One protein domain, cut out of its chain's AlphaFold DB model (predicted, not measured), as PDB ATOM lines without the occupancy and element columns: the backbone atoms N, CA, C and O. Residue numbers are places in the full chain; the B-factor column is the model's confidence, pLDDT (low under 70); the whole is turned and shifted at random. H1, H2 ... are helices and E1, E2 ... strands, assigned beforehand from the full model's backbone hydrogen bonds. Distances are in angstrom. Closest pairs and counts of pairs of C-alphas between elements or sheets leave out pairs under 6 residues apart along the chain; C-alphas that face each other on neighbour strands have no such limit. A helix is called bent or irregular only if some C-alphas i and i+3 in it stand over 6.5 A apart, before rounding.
ATOM      1  N   GLU A   4       3.914 -21.665  90.504       92.25
ATOM      2  CA  GLU A   4       3.922 -21.662  91.967       92.25
ATOM      3  C   GLU A   4       4.970 -20.703  92.543       92.25
ATOM      4  O   GLU A   4       4.650 -19.895  93.414       92.25
ATOM      5  N   ARG A   5       6.202 -20.710  92.014       92.38
ATOM      6  CA  ARG A   5       7.247 -19.797  92.492       92.38
ATOM      7  C   ARG A   5       6.907 -18.332  92.211       92.38
ATOM      8  O   ARG A   5       7.158 -17.491  93.068       92.38
ATOM      9  N   LYS A   6       6.309 -18.036  91.054       92.56
ATOM     10  CA  LYS A   6       5.859 -16.679  90.704       92.56
ATOM     11  C   LYS A   6       4.705 -16.201  91.592       92.56
ATOM     12  O   LYS A   6       4.684 -15.041  91.985       92.56
ATOM     13  N   ILE A   7       3.765 -17.077  91.945       93.25
ATOM     14  CA  ILE A   7       2.658 -16.736  92.855       93.25
ATOM     15  C   ILE A   7       3.180 -16.530  94.283       93.25
ATOM     16  O   ILE A   7       2.781 -15.582  94.951       93.25
ATOM     17  N   ILE A   8       4.127 -17.357  94.736       94.38
ATOM     18  CA  ILE A   8       4.853 -17.150  95.999       94.38
ATOM     19  C   ILE A   8       5.518 -15.768  96.018       94.38
ATOM     20  O   ILE A   8       5.361 -15.025  96.988       94.38
ATOM     21  N   GLU A   9       6.210 -15.404  94.936       92.94
ATOM     22  CA  GLU A   9       6.828 -14.086  94.777       92.94
ATOM     23  C   GLU A   9       5.782 -12.965  94.810       92.94
ATOM     24  O   GLU A   9       5.980 -11.966  95.500       92.94
ATOM     25  N   LEU A  10       4.639 -13.150  94.146       92.69
ATOM     26  CA  LEU A  10       3.535 -12.193  94.140       92.69
ATOM     27  C   LEU A  10       2.952 -11.966  95.545       92.69
ATOM     28  O   LEU A  10       2.774 -10.818  95.954       92.69
ATOM     29  N   ILE A  11       2.707 -13.036  96.308       91.88
ATOM     30  CA  ILE A  11       2.194 -12.953  97.685       91.88
ATOM     31  C   ILE A  11       3.227 -12.285  98.602       91.88
ATOM     32  O   ILE A  11       2.872 -11.433  99.419       91.88
ATOM     33  N   ALA A  12       4.506 -12.650  98.478       91.56
ATOM     34  CA  ALA A  12       5.575 -12.056  99.275       91.56
ATOM     35  C   ALA A  12       5.739 -10.558  98.966       91.56
ATOM     36  O   ALA A  12       5.804  -9.743  99.889       91.56
ATOM     37  N   ALA A  13       5.725 -10.186  97.684       90.50
ATOM     38  CA  ALA A  13       5.744  -8.803  97.224       90.50
ATOM     39  C   ALA A  13       4.544  -8.007  97.749       90.50
ATOM     40  O   ALA A  13       4.720  -6.877  98.195       90.50
ATOM     41  N   ASP A  14       3.341  -8.588  97.748       89.25
ATOM     42  CA  ASP A  14       2.146  -7.931  98.282       89.25
ATOM     43  C   ASP A  14       2.243  -7.665  99.785       89.25
ATOM     44  O   ASP A  14       2.027  -6.542 100.240       89.25
ATOM     45  N   ARG A  15       2.667  -8.665 100.560       88.50
ATOM     46  CA  ARG A  15       2.824  -8.533 102.015       88.50
ATOM     47  C   ARG A  15       3.917  -7.551 102.414       88.50
ATOM     48  O   ARG A  15       3.777  -6.901 103.451       88.50
ATOM     49  N   LEU A  16       4.984  -7.458 101.620       88.44
ATOM     50  CA  LEU A  16       6.053  -6.478 101.800       88.44
ATOM     51  C   LEU A  16       5.608  -5.077 101.396       88.44
ATOM     52  O   LEU A  16       6.000  -4.133 102.066       88.44
ATOM     53  N   ASP A  17       4.785  -4.935 100.353       86.00
ATOM     54  CA  ASP A  17       4.290  -3.642  99.872       86.00
ATOM     55  C   ASP A  17       3.419  -2.939 100.919       86.00
ATOM     56  O   ASP A  17       3.483  -1.724 101.031       86.00
ATOM     57  N   ILE A  18       2.669  -3.675 101.747       80.56
ATOM     58  CA  ILE A  18       1.820  -3.101 102.807       80.56
ATOM     59  C   ILE A  18       2.594  -2.110 103.712       80.56
ATOM     60  O   ILE A  18       2.226  -0.929 103.734       80.56
ATOM     61  N   PRO A  19       3.660  -2.524 104.430       79.69
ATOM     62  CA  PRO A  19       4.412  -1.631 105.312       79.69
ATOM     63  C   PRO A  19       5.263  -0.576 104.584       79.69
ATOM     64  O   PRO A  19       5.658   0.398 105.218       79.69
ATOM     65  N   ILE A  20       5.546  -0.727 103.283       78.06
ATOM     66  CA  ILE A  20       6.415   0.199 102.518       78.06
ATOM     67  C   ILE A  20       5.690   0.897 101.361       78.06
ATOM     68  O   ILE A  20       6.326   1.463 100.469       78.06
ATOM     69  N   SER A  21       4.358   0.878 101.370       67.06
ATOM     70  CA  SER A  21       3.498   1.334 100.268       67.06
ATOM     71  C   SER A  21       3.671   2.819  99.927       67.06
ATOM     72  O   SER A  21       3.416   3.226  98.787       67.06
ATOM     73  N   SER A  22       4.143   3.628 100.882       56.81
ATOM     74  CA  SER A  22       4.512   5.037 100.697       56.81
ATOM     75  C   SER A  22       5.899   5.239 100.067       56.81
ATOM     76  O   SER A  22       6.183   6.330  99.584       56.81
ATOM     77  N   MET A  23       6.750   4.207 100.022       56.09
ATOM     78  CA  MET A  23       8.165   4.309  99.627       56.09
ATOM     79  C   MET A  23       8.561   3.414  98.440       56.09
ATOM     80  O   MET A  23       9.553   3.696  97.770       56.09
ATOM     81  N   SER A  24       7.809   2.352  98.120       64.19
ATOM     82  CA  SER A  24       8.228   1.361  97.112       64.19
ATOM     83  C   SER A  24       7.435   1.427  95.804       64.19
ATOM     84  O   SER A  24       6.646   0.546  95.460       64.19
ATOM     85  N   GLY A  25       7.722   2.441  94.981       73.94
ATOM     86  CA  GLY A  25       7.247   2.474  93.588       73.94
ATOM     87  C   GLY A  25       7.709   1.263  92.757       73.94
ATOM     88  O   GLY A  25       7.088   0.929  91.750       73.94
ATOM     89  N   LYS A  26       8.778   0.571  93.180       78.19
ATOM     90  CA  LYS A  26       9.247  -0.673  92.551       78.19
ATOM     91  C   LYS A  26       8.264  -1.829  92.762       78.19
ATOM     92  O   LYS A  26       7.908  -2.467  91.777       78.19
ATOM     93  N   LEU A  27       7.782  -2.063  93.987       81.50
ATOM     94  CA  LEU A  27       6.831  -3.149  94.267       81.50
ATOM     95  C   LEU A  27       5.484  -2.931  93.582       81.50
ATOM     96  O   LEU A  27       4.959  -3.853  92.958       81.50
ATOM     97  N   LYS A  28       4.978  -1.693  93.601       79.81
ATOM     98  CA  LYS A  28       3.747  -1.325  92.888       79.81
ATOM     99  C   LYS A  28       3.812  -1.622  91.388       79.81
ATOM    100  O   LYS A  28       2.808  -2.013  90.808       79.81
ATOM    101  N   ARG A  29       4.987  -1.481  90.762       82.88
ATOM    102  CA  ARG A  29       5.204  -1.825  89.344       82.88
ATOM    103  C   ARG A  29       5.501  -3.309  89.117       82.88
ATOM    104  O   ARG A  29       5.146  -3.839  88.068       82.88
ATOM    105  N   ALA A  30       6.140  -3.975  90.075       84.50
ATOM    106  CA  ALA A  30       6.499  -5.386  89.970       84.50
ATOM    107  C   ALA A  30       5.271  -6.304  90.060       84.50
ATOM    108  O   ALA A  30       5.153  -7.213  89.245       84.50
ATOM    109  N   LYS A  31       4.328  -6.044  90.979       87.25
ATOM    110  CA  LYS A  31       3.150  -6.911  91.183       87.25
ATOM    111  C   LYS A  31       2.323  -7.135  89.904       87.25
ATOM    112  O   LYS A  31       2.130  -8.295  89.546       87.25
ATOM    113  N   PRO A  32       1.909  -6.095  89.146       87.44
ATOM    114  CA  PRO A  32       1.173  -6.299  87.896       87.44
ATOM    115  C   PRO A  32       1.999  -6.991  86.809       87.44
ATOM    116  O   PRO A  32       1.433  -7.652  85.943       87.44
ATOM    117  N   LYS A  33       3.329  -6.824  86.819       87.62
ATOM    118  CA  LYS A  33       4.224  -7.507  85.876       87.62
ATOM    119  C   LYS A  33       4.269  -9.008  86.174       87.62
ATOM    120  O   LYS A  33       4.020  -9.798  85.274       87.62
ATOM    121  N   ILE A  34       4.497  -9.379  87.435       87.81
ATOM    122  CA  ILE A  34       4.514 -10.779  87.886       87.81
ATOM    123  C   ILE A  34       3.160 -11.438  87.607       87.81
ATOM    124  O   ILE A  34       3.121 -12.525  87.044       87.81
ATOM    125  N   ALA A  35       2.056 -10.759  87.938       87.62
ATOM    126  CA  ALA A  35       0.705 -11.267  87.720       87.62
ATOM    127  C   ALA A  35       0.404 -11.520  86.229       87.62
ATOM    128  O   ALA A  35      -0.120 -12.577  85.888       87.62
ATOM    129  N   ARG A  36       0.804 -10.609  85.326       87.44
ATOM    130  CA  ARG A  36       0.680 -10.809  83.867       87.44
ATOM    131  C   ARG A  36       1.550 -11.953  83.347       87.44
ATOM    132  O   ARG A  36       1.117 -12.718  82.492       87.44
ATOM    133  N   GLU A  37       2.760 -12.110  83.879       89.94
ATOM    134  CA  GLU A  37       3.682 -13.190  83.505       89.94
ATOM    135  C   GLU A  37       3.227 -14.590  83.946       89.94
ATOM    136  O   GLU A  37       3.868 -15.574  83.557       89.94
ATOM    137  N   LEU A  38       2.173 -14.711  84.762       88.44
ATOM    138  CA  LEU A  38       1.568 -16.007  85.086       88.44
ATOM    139  C   LEU A  38       0.849 -16.623  83.878       88.44
ATOM    140  O   LEU A  38       0.710 -17.843  83.836       88.44
ATOM    141  N   GLY A  39       0.416 -15.798  82.913       85.56
ATOM    142  CA  GLY A  39      -0.279 -16.261  81.709       85.56
ATOM    143  C   GLY A  39      -1.559 -17.043  82.011       85.56
ATOM    144  O   GLY A  39      -1.870 -17.984  81.291       85.56
ATOM    145  N   LEU A  40      -2.237 -16.710  83.114       87.25
ATOM    146  CA  LEU A  40      -3.493 -17.347  83.502       87.25
ATOM    147  C   LEU A  40      -4.658 -16.723  82.744       87.25
ATOM    148  O   LEU A  40      -4.673 -15.520  82.479       87.25
ATOM    149  N   ASN A  41      -5.659 -17.554  82.484       84.56
ATOM    150  CA  ASN A  41      -6.904 -17.183  81.826       84.56
ATOM    151  C   ASN A  41      -8.057 -17.507  82.787       84.56
ATOM    152  O   ASN A  41      -7.883 -18.328  83.691       84.56
ATOM    153  N   ALA A  42      -9.241 -16.926  82.578       82.44
ATOM    154  CA  ALA A  42     -10.411 -17.202  83.425       82.44
ATOM    155  C   ALA A  42     -10.753 -18.707  83.499       82.44
ATOM    156  O   ALA A  42     -11.117 -19.208  84.559       82.44
ATOM    157  N   ASP A  43     -10.535 -19.444  82.406       85.00
ATOM    158  CA  ASP A  43     -10.832 -20.881  82.310       85.00
ATOM    159  C   ASP A  43      -9.717 -21.791  82.849       85.00
ATOM    160  O   ASP A  43      -9.869 -23.012  82.899       85.00
ATOM    161  N   GLN A  44      -8.564 -21.223  83.213       86.75
ATOM    162  CA  GLN A  44      -7.372 -21.979  83.602       86.75
ATOM    163  C   GLN A  44      -6.791 -21.439  84.912       86.75
ATOM    164  O   GLN A  44      -5.714 -20.831  84.913       86.75
ATOM    165  N   PRO A  45      -7.489 -21.644  86.043       91.31
ATOM    166  CA  PRO A  45      -6.934 -21.343  87.351       91.31
ATOM    167  C   PRO A  45      -5.726 -22.241  87.647       91.31
ATOM    168  O   PRO A  45      -5.638 -23.388  87.205       91.31
ATOM    169  N   PHE A  46      -4.799 -21.719  88.442       95.06
ATOM    170  CA  PHE A  46      -3.659 -22.465  88.949       95.06
ATOM    171  C   PHE A  46      -3.905 -22.901  90.392       95.06
ATOM    172  O   PHE A  46      -4.182 -22.069  91.257       95.06
ATOM    173  N   TYR A  47      -3.699 -24.189  90.656       94.56
ATOM    174  CA  TYR A  47      -3.692 -24.773  91.994       94.56
ATOM    175  C   TYR A  47      -2.382 -25.534  92.187       94.56
ATOM    176  O   TYR A  47      -2.174 -26.589  91.589       94.56
ATOM    177  N   GLY A  48      -1.477 -24.955  92.972       92.38
ATOM    178  CA  GLY A  48      -0.211 -25.571  93.357       92.38
ATOM    179  C   GLY A  48      -0.302 -26.253  94.715       92.38
ATOM    180  O   GLY A  48      -1.378 -26.374  95.302       92.38
ATOM    181  N   GLU A  49       0.852 -26.653  95.241       92.81
ATOM    182  CA  GLU A  49       0.948 -27.272  96.561       92.81
ATOM    183  C   GLU A  49       0.636 -26.252  97.663       92.81
ATOM    184  O   GLU A  49      -0.209 -26.485  98.530       92.81
ATOM    185  N   ARG A  50       1.271 -25.075  97.602       93.12
ATOM    186  CA  ARG A  50       1.178 -24.047  98.652       93.12
ATOM    187  C   ARG A  50       0.235 -22.901  98.316       93.12
ATOM    188  O   ARG A  50      -0.187 -22.172  99.217       93.12
ATOM    189  N   VAL A  51      -0.038 -22.684  97.033       94.75
ATOM    190  CA  VAL A  51      -0.651 -21.451  96.525       94.75
ATOM    191  C   VAL A  51      -1.671 -21.720  95.433       94.75
ATOM    192  O   VAL A  51      -1.607 -22.733  94.739       94.75
ATOM    193  N   TYR A  52      -2.561 -20.756  95.238       94.50
ATOM    194  CA  TYR A  52      -3.523 -20.759  94.147       94.50
ATOM    195  C   TYR A  52      -3.611 -19.374  93.500       94.50
ATOM    196  O   TYR A  52      -3.303 -18.355  94.129       94.50
ATOM    197  N   ALA A  53      -4.038 -19.338  92.239       94.75
ATOM    198  CA  ALA A  53      -4.362 -18.105  91.536       94.75
ATOM    199  C   ALA A  53      -5.460 -18.330  90.489       94.75
ATOM    200  O   ALA A  53      -5.481 -19.357  89.814       94.75
ATOM    201  N   ARG A  54      -6.360 -17.359  90.330       93.00
ATOM    202  CA  ARG A  54      -7.447 -17.373  89.341       93.00
ATOM    203  C   ARG A  54      -7.644 -15.987  88.743       93.00
ATOM    204  O   ARG A  54      -7.355 -14.989  89.399       93.00
ATOM    205  N   VAL A  55      -8.117 -15.930  87.504       90.69
ATOM    206  CA  VAL A  55      -8.444 -14.668  86.837       90.69
ATOM    207  C   VAL A  55      -9.944 -14.462  86.887       90.69
ATOM    208  O   VAL A  55     -10.703 -15.363  86.545       90.69
ATOM    209  N   GLU A  56     -10.357 -13.273  87.298       88.31
ATOM    210  CA  GLU A  56     -11.747 -12.843  87.235       88.31
ATOM    211  C   GLU A  56     -11.832 -11.483  86.561       88.31
ATOM    212  O   GLU A  56     -11.006 -10.597  86.794       88.31
ATOM    213  N   THR A  57     -12.861 -11.320  85.741       81.50
ATOM    214  CA  THR A  57     -13.245 -10.026  85.192       81.50
ATOM    215  C   THR A  57     -14.369  -9.481  86.060       81.50
ATOM    216  O   THR A  57     -15.431 -10.096  86.157       81.50
ATOM    217  N   ASP A  58     -14.116  -8.358  86.727       66.69
ATOM    218  CA  ASP A  58     -15.053  -7.746  87.667       66.69
ATOM    219  C   ASP A  58     -15.558  -6.418  87.091       66.69
ATOM    220  O   ASP A  58     -14.785  -5.517  86.761       66.69
ATOM    221  N   ASP A  59     -16.877  -6.287  86.968       63.50
ATOM    222  CA  ASP A  59     -17.532  -5.060  86.513       63.50
ATOM    223  C   ASP A  59     -17.781  -4.152  87.730       63.50
ATOM    224  O   ASP A  59     -18.898  -4.009  88.246       63.50
ATOM    225  N   HIS A  98      -8.707  -8.939  86.935       88.75
ATOM    226  CA  HIS A  98      -7.927  -9.116  88.153       88.75
ATOM    227  C   HIS A  98      -7.397 -10.543  88.255       88.75
ATOM    228  O   HIS A  98      -8.107 -11.509  87.986       88.75
ATOM    229  N   VAL A  99      -6.155 -10.685  88.718       91.19
ATOM    230  CA  VAL A  99      -5.645 -11.959  89.234       91.19
ATOM    231  C   VAL A  99      -5.911 -11.989  90.725       91.19
ATOM    232  O   VAL A  99      -5.331 -11.194  91.466       91.19
ATOM    233  N   TYR A 100      -6.751 -12.918  91.158       92.19
ATOM    234  CA  TYR A 100      -6.947 -13.274  92.555       92.19
ATOM    235  C   TYR A 100      -5.946 -14.358  92.938       92.19
ATOM    236  O   TYR A 100      -5.743 -15.311  92.188       92.19
ATOM    237  N   PHE A 101      -5.300 -14.216  94.088       93.69
ATOM    238  CA  PHE A 101      -4.268 -15.139  94.544       93.69
ATOM    239  C   PHE A 101      -4.264 -15.273  96.065       93.69
ATOM    240  O   PHE A 101      -4.633 -14.354  96.804       93.69
ATOM    241  N   GLY A 102      -3.800 -16.429  96.530       92.38
ATOM    242  CA  GLY A 102      -3.748 -16.747  97.948       92.38
ATOM    243  C   GLY A 102      -2.906 -17.980  98.247       92.38
ATOM    244  O   GLY A 102      -2.276 -18.573  97.367       92.38
ATOM    245  N   MET A 103      -2.869 -18.343  99.527       92.56
ATOM    246  CA  MET A 103      -2.233 -19.575  99.987       92.56
ATOM    247  C   MET A 103      -3.285 -20.634 100.289       92.56
ATOM    248  O   MET A 103      -4.359 -20.316 100.796       92.56
ATOM    249  N   ASN A 104      -2.946 -21.896 100.041       92.00
ATOM    250  CA  ASN A 104      -3.767 -23.021 100.466       92.00
ATOM    251  C   ASN A 104      -3.803 -23.107 101.998       92.00
ATOM    252  O   ASN A 104      -2.856 -22.710 102.686       92.00
ATOM    253  N   GLN A 105      -4.884 -23.663 102.545       87.31
ATOM    254  CA  GLN A 105      -5.049 -23.807 103.989       87.31
ATOM    255  C   GLN A 105      -3.858 -24.555 104.617       87.31
ATOM    256  O   GLN A 105      -3.414 -25.582 104.112       87.31
ATOM    257  N   GLY A 106      -3.317 -24.021 105.715       86.12
ATOM    258  CA  GLY A 106      -2.163 -24.602 106.415       86.12
ATOM    259  C   GLY A 106      -0.797 -24.305 105.780       86.12
ATOM    260  O   GLY A 106       0.223 -24.471 106.450       86.12
ATOM    261  N   SER A 107      -0.752 -23.788 104.549       90.75
ATOM    262  CA  SER A 107       0.497 -23.374 103.902       90.75
ATOM    263  C   SER A 107       1.003 -22.044 104.456       90.75
ATOM    264  O   SER A 107       0.237 -21.231 104.971       90.75
ATOM    265  N   ARG A 108       2.319 -21.806 104.383       89.50
ATOM    266  CA  ARG A 108       2.954 -20.543 104.804       89.50
ATOM    267  C   ARG A 108       4.123 -20.186 103.906       89.50
ATOM    268  O   ARG A 108       4.823 -21.079 103.444       89.50
ATOM    269  N   LEU A 109       4.352 -18.889 103.693       90.75
ATOM    270  CA  LEU A 109       5.592 -18.359 103.115       90.75
ATOM    271  C   LEU A 109       6.761 -18.545 104.089       90.75
ATOM    272  O   LEU A 109       6.592 -18.338 105.294       90.75
ATOM    273  N   THR A 110       7.928 -18.918 103.569       92.69
ATOM    274  CA  THR A 110       9.170 -19.029 104.344       92.69
ATOM    275  C   THR A 110       9.890 -17.682 104.397       92.69
ATOM    276  O   THR A 110       9.578 -16.773 103.630       92.69
ATOM    277  N   ALA A 111      10.874 -17.537 105.290       91.94
ATOM    278  CA  ALA A 111      11.714 -16.338 105.324       91.94
ATOM    279  C   ALA A 111      12.447 -16.125 103.986       91.94
ATOM    280  O   ALA A 111      12.471 -15.008 103.475       91.94
ATOM    281  N   ASP A 112      12.959 -17.200 103.382       93.00
ATOM    282  CA  ASP A 112      13.679 -17.155 102.103       93.00
ATOM    283  C   ASP A 112      12.804 -16.661 100.946       93.00
ATOM    284  O   ASP A 112      13.299 -15.991 100.038       93.00
ATOM    285  N   ASP A 113      11.494 -16.930 100.992       93.75
ATOM    286  CA  ASP A 113      10.549 -16.388 100.016       93.75
ATOM    287  C   ASP A 113      10.549 -14.853 100.051       93.75
ATOM    288  O   ASP A 113      10.632 -14.212  99.005       93.75
ATOM    289  N   TYR A 114      10.537 -14.249 101.244       92.75
ATOM    290  CA  TYR A 114      10.590 -12.793 101.397       92.75
ATOM    291  C   TYR A 114      11.972 -12.220 101.100       92.75
ATOM    292  O   TYR A 114      12.070 -11.192 100.431       92.75
ATOM    293  N   LEU A 115      13.036 -12.876 101.570       92.62
ATOM    294  CA  LEU A 115      14.406 -12.429 101.322       92.62
ATOM    295  C   LEU A 115      14.702 -12.383  99.821       92.62
ATOM    296  O   LEU A 115      15.260 -11.393  99.357       92.62
ATOM    297  N   GLY A 116      14.238 -13.373  99.050       90.25
ATOM    298  CA  GLY A 116      14.357 -13.368  97.591       90.25
ATOM    299  C   GLY A 116      13.711 -12.137  96.945       90.25
ATOM    300  O   GLY A 116      14.331 -11.484  96.105       90.25
ATOM    301  N   VAL A 117      12.507 -11.755  97.385       89.50
ATOM    302  CA  VAL A 117      11.846 -10.531  96.896       89.50
ATOM    303  C   VAL A 117      12.634  -9.283  97.279       89.50
ATOM    304  O   VAL A 117      12.821  -8.391  96.454       89.50
ATOM    305  N   MET A 118      13.132  -9.205  98.512       88.62
ATOM    306  CA  MET A 118      13.926  -8.062  98.967       88.62
ATOM    307  C   MET A 118      15.225  -7.928  98.165       88.62
ATOM    308  O   MET A 118      15.573  -6.829  97.732       88.62
ATOM    309  N   THR A 119      15.905  -9.032  97.866       88.62
ATOM    310  CA  THR A 119      17.078  -9.013  96.989       88.62
ATOM    311  C   THR A 119      16.723  -8.544  95.576       88.62
ATOM    312  O   THR A 119      17.405  -7.667  95.046       88.62
ATOM    313  N   ASN A 120      15.600  -9.001  95.006       83.75
ATOM    314  CA  ASN A 120      15.110  -8.527  93.702       83.75
ATOM    315  C   ASN A 120      14.790  -7.017  93.687       83.75
ATOM    316  O   ASN A 120      14.887  -6.362  92.649       83.75
ATOM    317  N   LEU A 121      14.445  -6.427  94.836       80.00
ATOM    318  CA  LEU A 121      14.236  -4.979  94.975       80.00
ATOM    319  C   LEU A 121      15.541  -4.168  95.042       80.00
ATOM    320  O   LEU A 121      15.503  -2.934  94.915       80.00
ATOM    321  N   GLY A 122      16.680  -4.849  95.181       83.50
ATOM    322  CA  GLY A 122      18.018  -4.267  95.260       83.50
ATOM    323  C   GLY A 122      18.561  -4.136  96.683       83.50
ATOM    324  O   GLY A 122      19.555  -3.441  96.876       83.50
ATOM    325  N   PHE A 123      17.932  -4.767  97.681       84.94
ATOM    326  CA  PHE A 123      18.544  -4.885  99.004       84.94
ATOM    327  C   PHE A 123      19.676  -5.911  98.941       84.94
ATOM    328  O   PHE A 123      19.503  -7.010  98.414       84.94
ATOM    329  N   ASN A 124      20.834  -5.576  99.505       91.31
ATOM    330  CA  ASN A 124      21.853  -6.591  99.752       91.31
ATOM    331  C   ASN A 124      21.367  -7.578 100.830       91.31
ATOM    332  O   ASN A 124      20.434  -7.285 101.582       91.31
ATOM    333  N   GLU A 125      21.993  -8.752 100.900       89.19
ATOM    334  CA  GLU A 125      21.546  -9.837 101.781       89.19
ATOM    335  C   GLU A 125      21.484  -9.411 103.257       89.19
ATOM    336  O   GLU A 125      20.496  -9.675 103.943       89.19
ATOM    337  N   THR A 126      22.496  -8.683 103.733       90.88
ATOM    338  CA  THR A 126      22.560  -8.190 105.115       90.88
ATOM    339  C   THR A 126      21.398  -7.249 105.435       90.88
ATOM    340  O   THR A 126      20.721  -7.416 106.448       90.88
ATOM    341  N   ALA A 127      21.120  -6.278 104.562       86.94
ATOM    342  CA  ALA A 127      20.007  -5.350 104.729       86.94
ATOM    343  C   ALA A 127      18.658  -6.076 104.659       86.94
ATOM    344  O   ALA A 127      17.773  -5.786 105.463       86.94
ATOM    345  N   ALA A 128      18.510  -7.041 103.747       89.81
ATOM    346  CA  ALA A 128      17.298  -7.839 103.623       89.81
ATOM    347  C   ALA A 128      17.005  -8.632 104.907       89.81
ATOM    348  O   ALA A 128      15.897  -8.557 105.435       89.81
ATOM    349  N   ARG A 129      18.013  -9.313 105.468       91.81
ATOM    350  CA  ARG A 129      17.886 -10.061 106.730       91.81
ATOM    351  C   ARG A 129      17.549  -9.153 107.912       91.81
ATOM    352  O   ARG A 129      16.662  -9.487 108.694       91.81
ATOM    353  N   ASN A 130      18.196  -7.993 108.007       90.12
ATOM    354  CA  ASN A 130      17.958  -7.038 109.093       90.12
ATOM    355  C   ASN A 130      16.551  -6.426 109.043       90.12
ATOM    356  O   ASN A 130      15.934  -6.202 110.081       90.12
ATOM    357  N   LEU A 131      16.039  -6.152 107.841       87.12
ATOM    358  CA  LEU A 131      14.735  -5.515 107.649       87.12
ATOM    359  C   LEU A 131      13.573  -6.511 107.610       87.12
ATOM    360  O   LEU A 131      12.437  -6.111 107.852       87.12
ATOM    361  N   TYR A 132      13.834  -7.792 107.340       91.06
ATOM    362  CA  TYR A 132      12.801  -8.821 107.219       91.06
ATOM    363  C   TYR A 132      11.869  -8.861 108.435       91.06
ATOM    364  O   TYR A 132      10.655  -8.714 108.288       91.06
ATOM    365  N   GLN A 133      12.427  -9.031 109.636       91.12
ATOM    366  CA  GLN A 133      11.625  -9.199 110.845       91.12
ATOM    367  C   GLN A 133      10.787  -7.941 111.162       91.12
ATOM    368  O   GLN A 133       9.566  -8.078 111.276       91.12
ATOM    369  N   PRO A 134      11.364  -6.717 111.179       89.31
ATOM    370  CA  PRO A 134      10.586  -5.487 111.338       89.31
ATOM    371  C   PRO A 134       9.449  -5.329 110.318       89.31
ATOM    372  O   PRO A 134       8.334  -4.948 110.682       89.31
ATOM    373  N   LEU A 135       9.701  -5.646 109.043       87.50
ATOM    374  CA  LEU A 135       8.693  -5.534 107.987       87.50
ATOM    375  C   LEU A 135       7.566  -6.551 108.160       87.50
ATOM    376  O   LEU A 135       6.403  -6.218 107.933       87.50
ATOM    377  N   MET A 136       7.881  -7.778 108.575       89.12
ATOM    378  CA  MET A 136       6.863  -8.795 108.827       89.12
ATOM    379  C   MET A 136       6.007  -8.458 110.040       89.12
ATOM    380  O   MET A 136       4.792  -8.650 109.993       89.12
ATOM    381  N   ASP A 137       6.601  -7.917 111.098       88.12
ATOM    382  CA  ASP A 137       5.852  -7.489 112.278       88.12
ATOM    383  C   ASP A 137       4.912  -6.323 111.942       88.12
ATOM    384  O   ASP A 137       3.724  -6.367 112.279       88.12
ATOM    385  N   ALA A 138       5.385  -5.345 111.164       84.69
ATOM    386  CA  ALA A 138       4.542  -4.274 110.637       84.69
ATOM    387  C   ALA A 138       3.420  -4.813 109.726       84.69
ATOM    388  O   ALA A 138       2.252  -4.465 109.904       84.69
ATOM    389  N   SER A 139       3.747  -5.711 108.793       83.31
ATOM    390  CA  SER A 139       2.781  -6.316 107.867       83.31
ATOM    391  C   SER A 139       1.676  -7.087 108.601       83.31
ATOM    392  O   SER A 139       0.496  -6.923 108.282       83.31
ATOM    393  N   ARG A 140       2.019  -7.867 109.639       83.31
ATOM    394  CA  ARG A 140       1.047  -8.595 110.479       83.31
ATOM    395  C   ARG A 140       0.126  -7.651 111.242       83.31
ATOM    396  O   ARG A 140      -1.080  -7.891 111.276       83.31
ATOM    397  N   ASN A 141       0.673  -6.583 111.820       80.56
ATOM    398  CA  ASN A 141      -0.119  -5.596 112.553       80.56
ATOM    399  C   ASN A 141      -1.128  -4.890 111.639       80.56
ATOM    400  O   ASN A 141      -2.280  -4.712 112.028       80.56
ATOM    401  N   ILE A 142      -0.728  -4.563 110.408       75.94
ATOM    402  CA  ILE A 142      -1.601  -3.901 109.428       75.94
ATOM    403  C   ILE A 142      -2.641  -4.882 108.846       75.94
ATOM    404  O   ILE A 142      -3.793  -4.512 108.617       75.94
ATOM    405  N   SER A 143      -2.267  -6.149 108.640       71.00
ATOM    406  CA  SER A 143      -3.102  -7.151 107.958       71.00
ATOM    407  C   SER A 143      -4.200  -7.782 108.820       71.00
ATOM    408  O   SER A 143      -5.064  -8.456 108.262       71.00
ATOM    409  N   ARG A 144      -4.241  -7.539 110.140       62.88
ATOM    410  CA  ARG A 144      -5.291  -8.058 111.052       62.88
ATOM    411  C   ARG A 144      -6.728  -7.635 110.687       62.88
ATOM    412  O   ARG A 144      -7.666  -8.132 111.295       62.88
ATOM    413  N   SER A 145      -6.908  -6.753 109.701       54.16
ATOM    414  CA  SER A 145      -8.202  -6.221 109.254       54.16
ATOM    415  C   SER A 145      -8.687  -6.718 107.879       54.16
ATOM    416  O   SER A 145      -9.716  -6.241 107.408       54.16
ATOM    417  N   ARG A 146      -7.977  -7.631 107.191       56.16
ATOM    418  CA  ARG A 146      -8.282  -7.999 105.788       56.16
ATOM    419  C   ARG A 146      -8.285  -9.517 105.566       56.16
ATOM    420  O   ARG A 146      -7.407 -10.196 106.087       56.16
ATOM    421  N   SER A 147      -9.225 -10.029 104.759       57.16
ATOM    422  CA  SER A 147      -9.294 -11.440 104.323       57.16
ATOM    423  C   SER A 147      -7.986 -11.905 103.658       57.16
ATOM    424  O   SER A 147      -7.224 -11.074 103.167       57.16
ATOM    425  N   GLU A 148      -7.681 -13.208 103.672       65.94
ATOM    426  CA  GLU A 148      -6.394 -13.737 103.172       65.94
ATOM    427  C   GLU A 148      -6.239 -13.674 101.643       65.94
ATOM    428  O   GLU A 148      -5.115 -13.544 101.158       65.94
ATOM    429  N   GLU A 149      -7.345 -13.715 100.894       77.62
ATOM    430  CA  GLU A 149      -7.332 -13.591  99.434       77.62
ATOM    431  C   GLU A 149      -7.046 -12.143  99.002       77.62
ATOM    432  O   GLU A 149      -7.556 -11.169  99.572       77.62
ATOM    433  N   ARG A 150      -6.183 -11.999  97.994       85.69
ATOM    434  CA  ARG A 150      -5.723 -10.718  97.451       85.69
ATOM    435  C   ARG A 150      -5.944 -10.692  95.946       85.69
ATOM    436  O   ARG A 150      -5.998 -11.741  95.314       85.69
ATOM    437  N   SER A 151      -6.041  -9.494  95.378       86.19
ATOM    438  CA  SER A 151      -6.152  -9.305  93.932       86.19
ATOM    439  C   SER A 151      -5.229  -8.208  93.415       86.19
ATOM    440  O   SER A 151      -4.908  -7.251  94.126       86.19
ATOM    441  N   VAL A 152      -4.777  -8.371  92.172       86.06
ATOM    442  CA  VAL A 152      -3.988  -7.387  91.421       86.06
ATOM    443  C   VAL A 152      -4.602  -7.221  90.033       86.06
ATOM    444  O   VAL A 152      -4.809  -8.207  89.327       86.06
ATOM    445  N   LEU A 153      -4.840  -5.969  89.638       83.81
ATOM    446  CA  LEU A 153      -5.297  -5.599  88.300       83.81
ATOM    447  C   LEU A 153      -4.228  -5.952  87.252       83.81
ATOM    448  O   LEU A 153      -3.056  -5.587  87.407       83.81
ATOM    449  N   ILE A 154      -4.632  -6.646  86.189       83.25
ATOM    450  CA  ILE A 154      -3.766  -7.053  85.072       83.25
ATOM    451  C   ILE A 154      -4.216  -6.526  83.704       83.25
ATOM    452  O   ILE A 154      -3.450  -6.669  82.747       83.25
TER     453      ILE A 154
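This is residues 4 to 59 and 98 to 154 of the 155 residues of an uncharacterized protein of Candidatus Naiadarchaeum limnaeum (UniProt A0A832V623). A small sheet of three strands has a helical hairpin, H1 and H2, laid across one face, with no named helix on the other. H3 packs on H1 on the side away from the sheet, and the later part of H4, residues 135 to 142, crosses residues 15 to 19 of H1. The printed part has 113 residues, with four named helices and three named strands in the order H1 H2 E1 E2 H3 H4 E3. The sheet runs E1 E2 E3, all antiparallel, and the class is mixed, helices and strands. The whole is compact, with a radius of gyration of the C-alphas of 13.8 A and spans of 42 by 29 by 25 A.

H1, residues 4 to 20, is the hub, touching three other helices. H2, residues 25 to 36, forms a hairpin with it, at a shallow tilt of 26 degrees, opposite ways; their closest C-alphas, those of Leu 10 and Lys 31, are 6.1 A apart. In the sheet, E1, residues 51 to 58, is the antiparallel neighbour of E2, residues 98 to 103, with N 54 and O 100 within hydrogen-bond range at 2.8 A. E3, residues 150 to 153, is antiparallel to E2 on its other side, with N 101 and O 150 at 2.8 A. H1 and H2 are on the same face of this sheet, two layers, helices on one face of a sheet, at heights over the sheet of 9.1 A and 9.4 A. H1 runs across the strands, at 67 degrees to E1 on the local plane; H2 also runs across them, at 86 degrees to E3 on the local plane. H3, residues 111 to 120, touches H1 about perpendicular at 78 degrees, the closest C-alphas being those of Ala 12 and Tyr 114, 5.5 A. H4, residues 125 to 143, touches H1 about perpendicular at 76 degrees, closest at the C-alphas of Pro 19 and Ser 139, 5.6 A. Every O i to N i+4 pair is within hydrogen-bond range in H3, against 11 of 13 in H1, 6 of 8 in H2 and 13 of 15 in H4.

H1 begins at C-alpha 4, (3.922, -21.662, 91.967), and is 24.4 A long; H2 is 17.7 A. E1 is 21.8 A long and E2 16.8 A. H4, 25.6 A long, is irregular, but only just, with C-alphas 130 and 133 6.9 A apart, and has a kink of 38 degrees near residue 133. E3 ends at C-alpha 153, (-5.297, -5.599, 88.300).

The two C-alphas farthest apart, those of Asp 59 and Thr 126, are 44.3 A apart. Residues 60 to 97 are not printed, and C-alphas 59 and 98 are 10.6 A apart across the cut. The link from H2 to E1 is long, 14 residues. The mean pLDDT of the printed part is 85.4; residues 21 to 24, 58 to 59 and 144 to 148 are under 70.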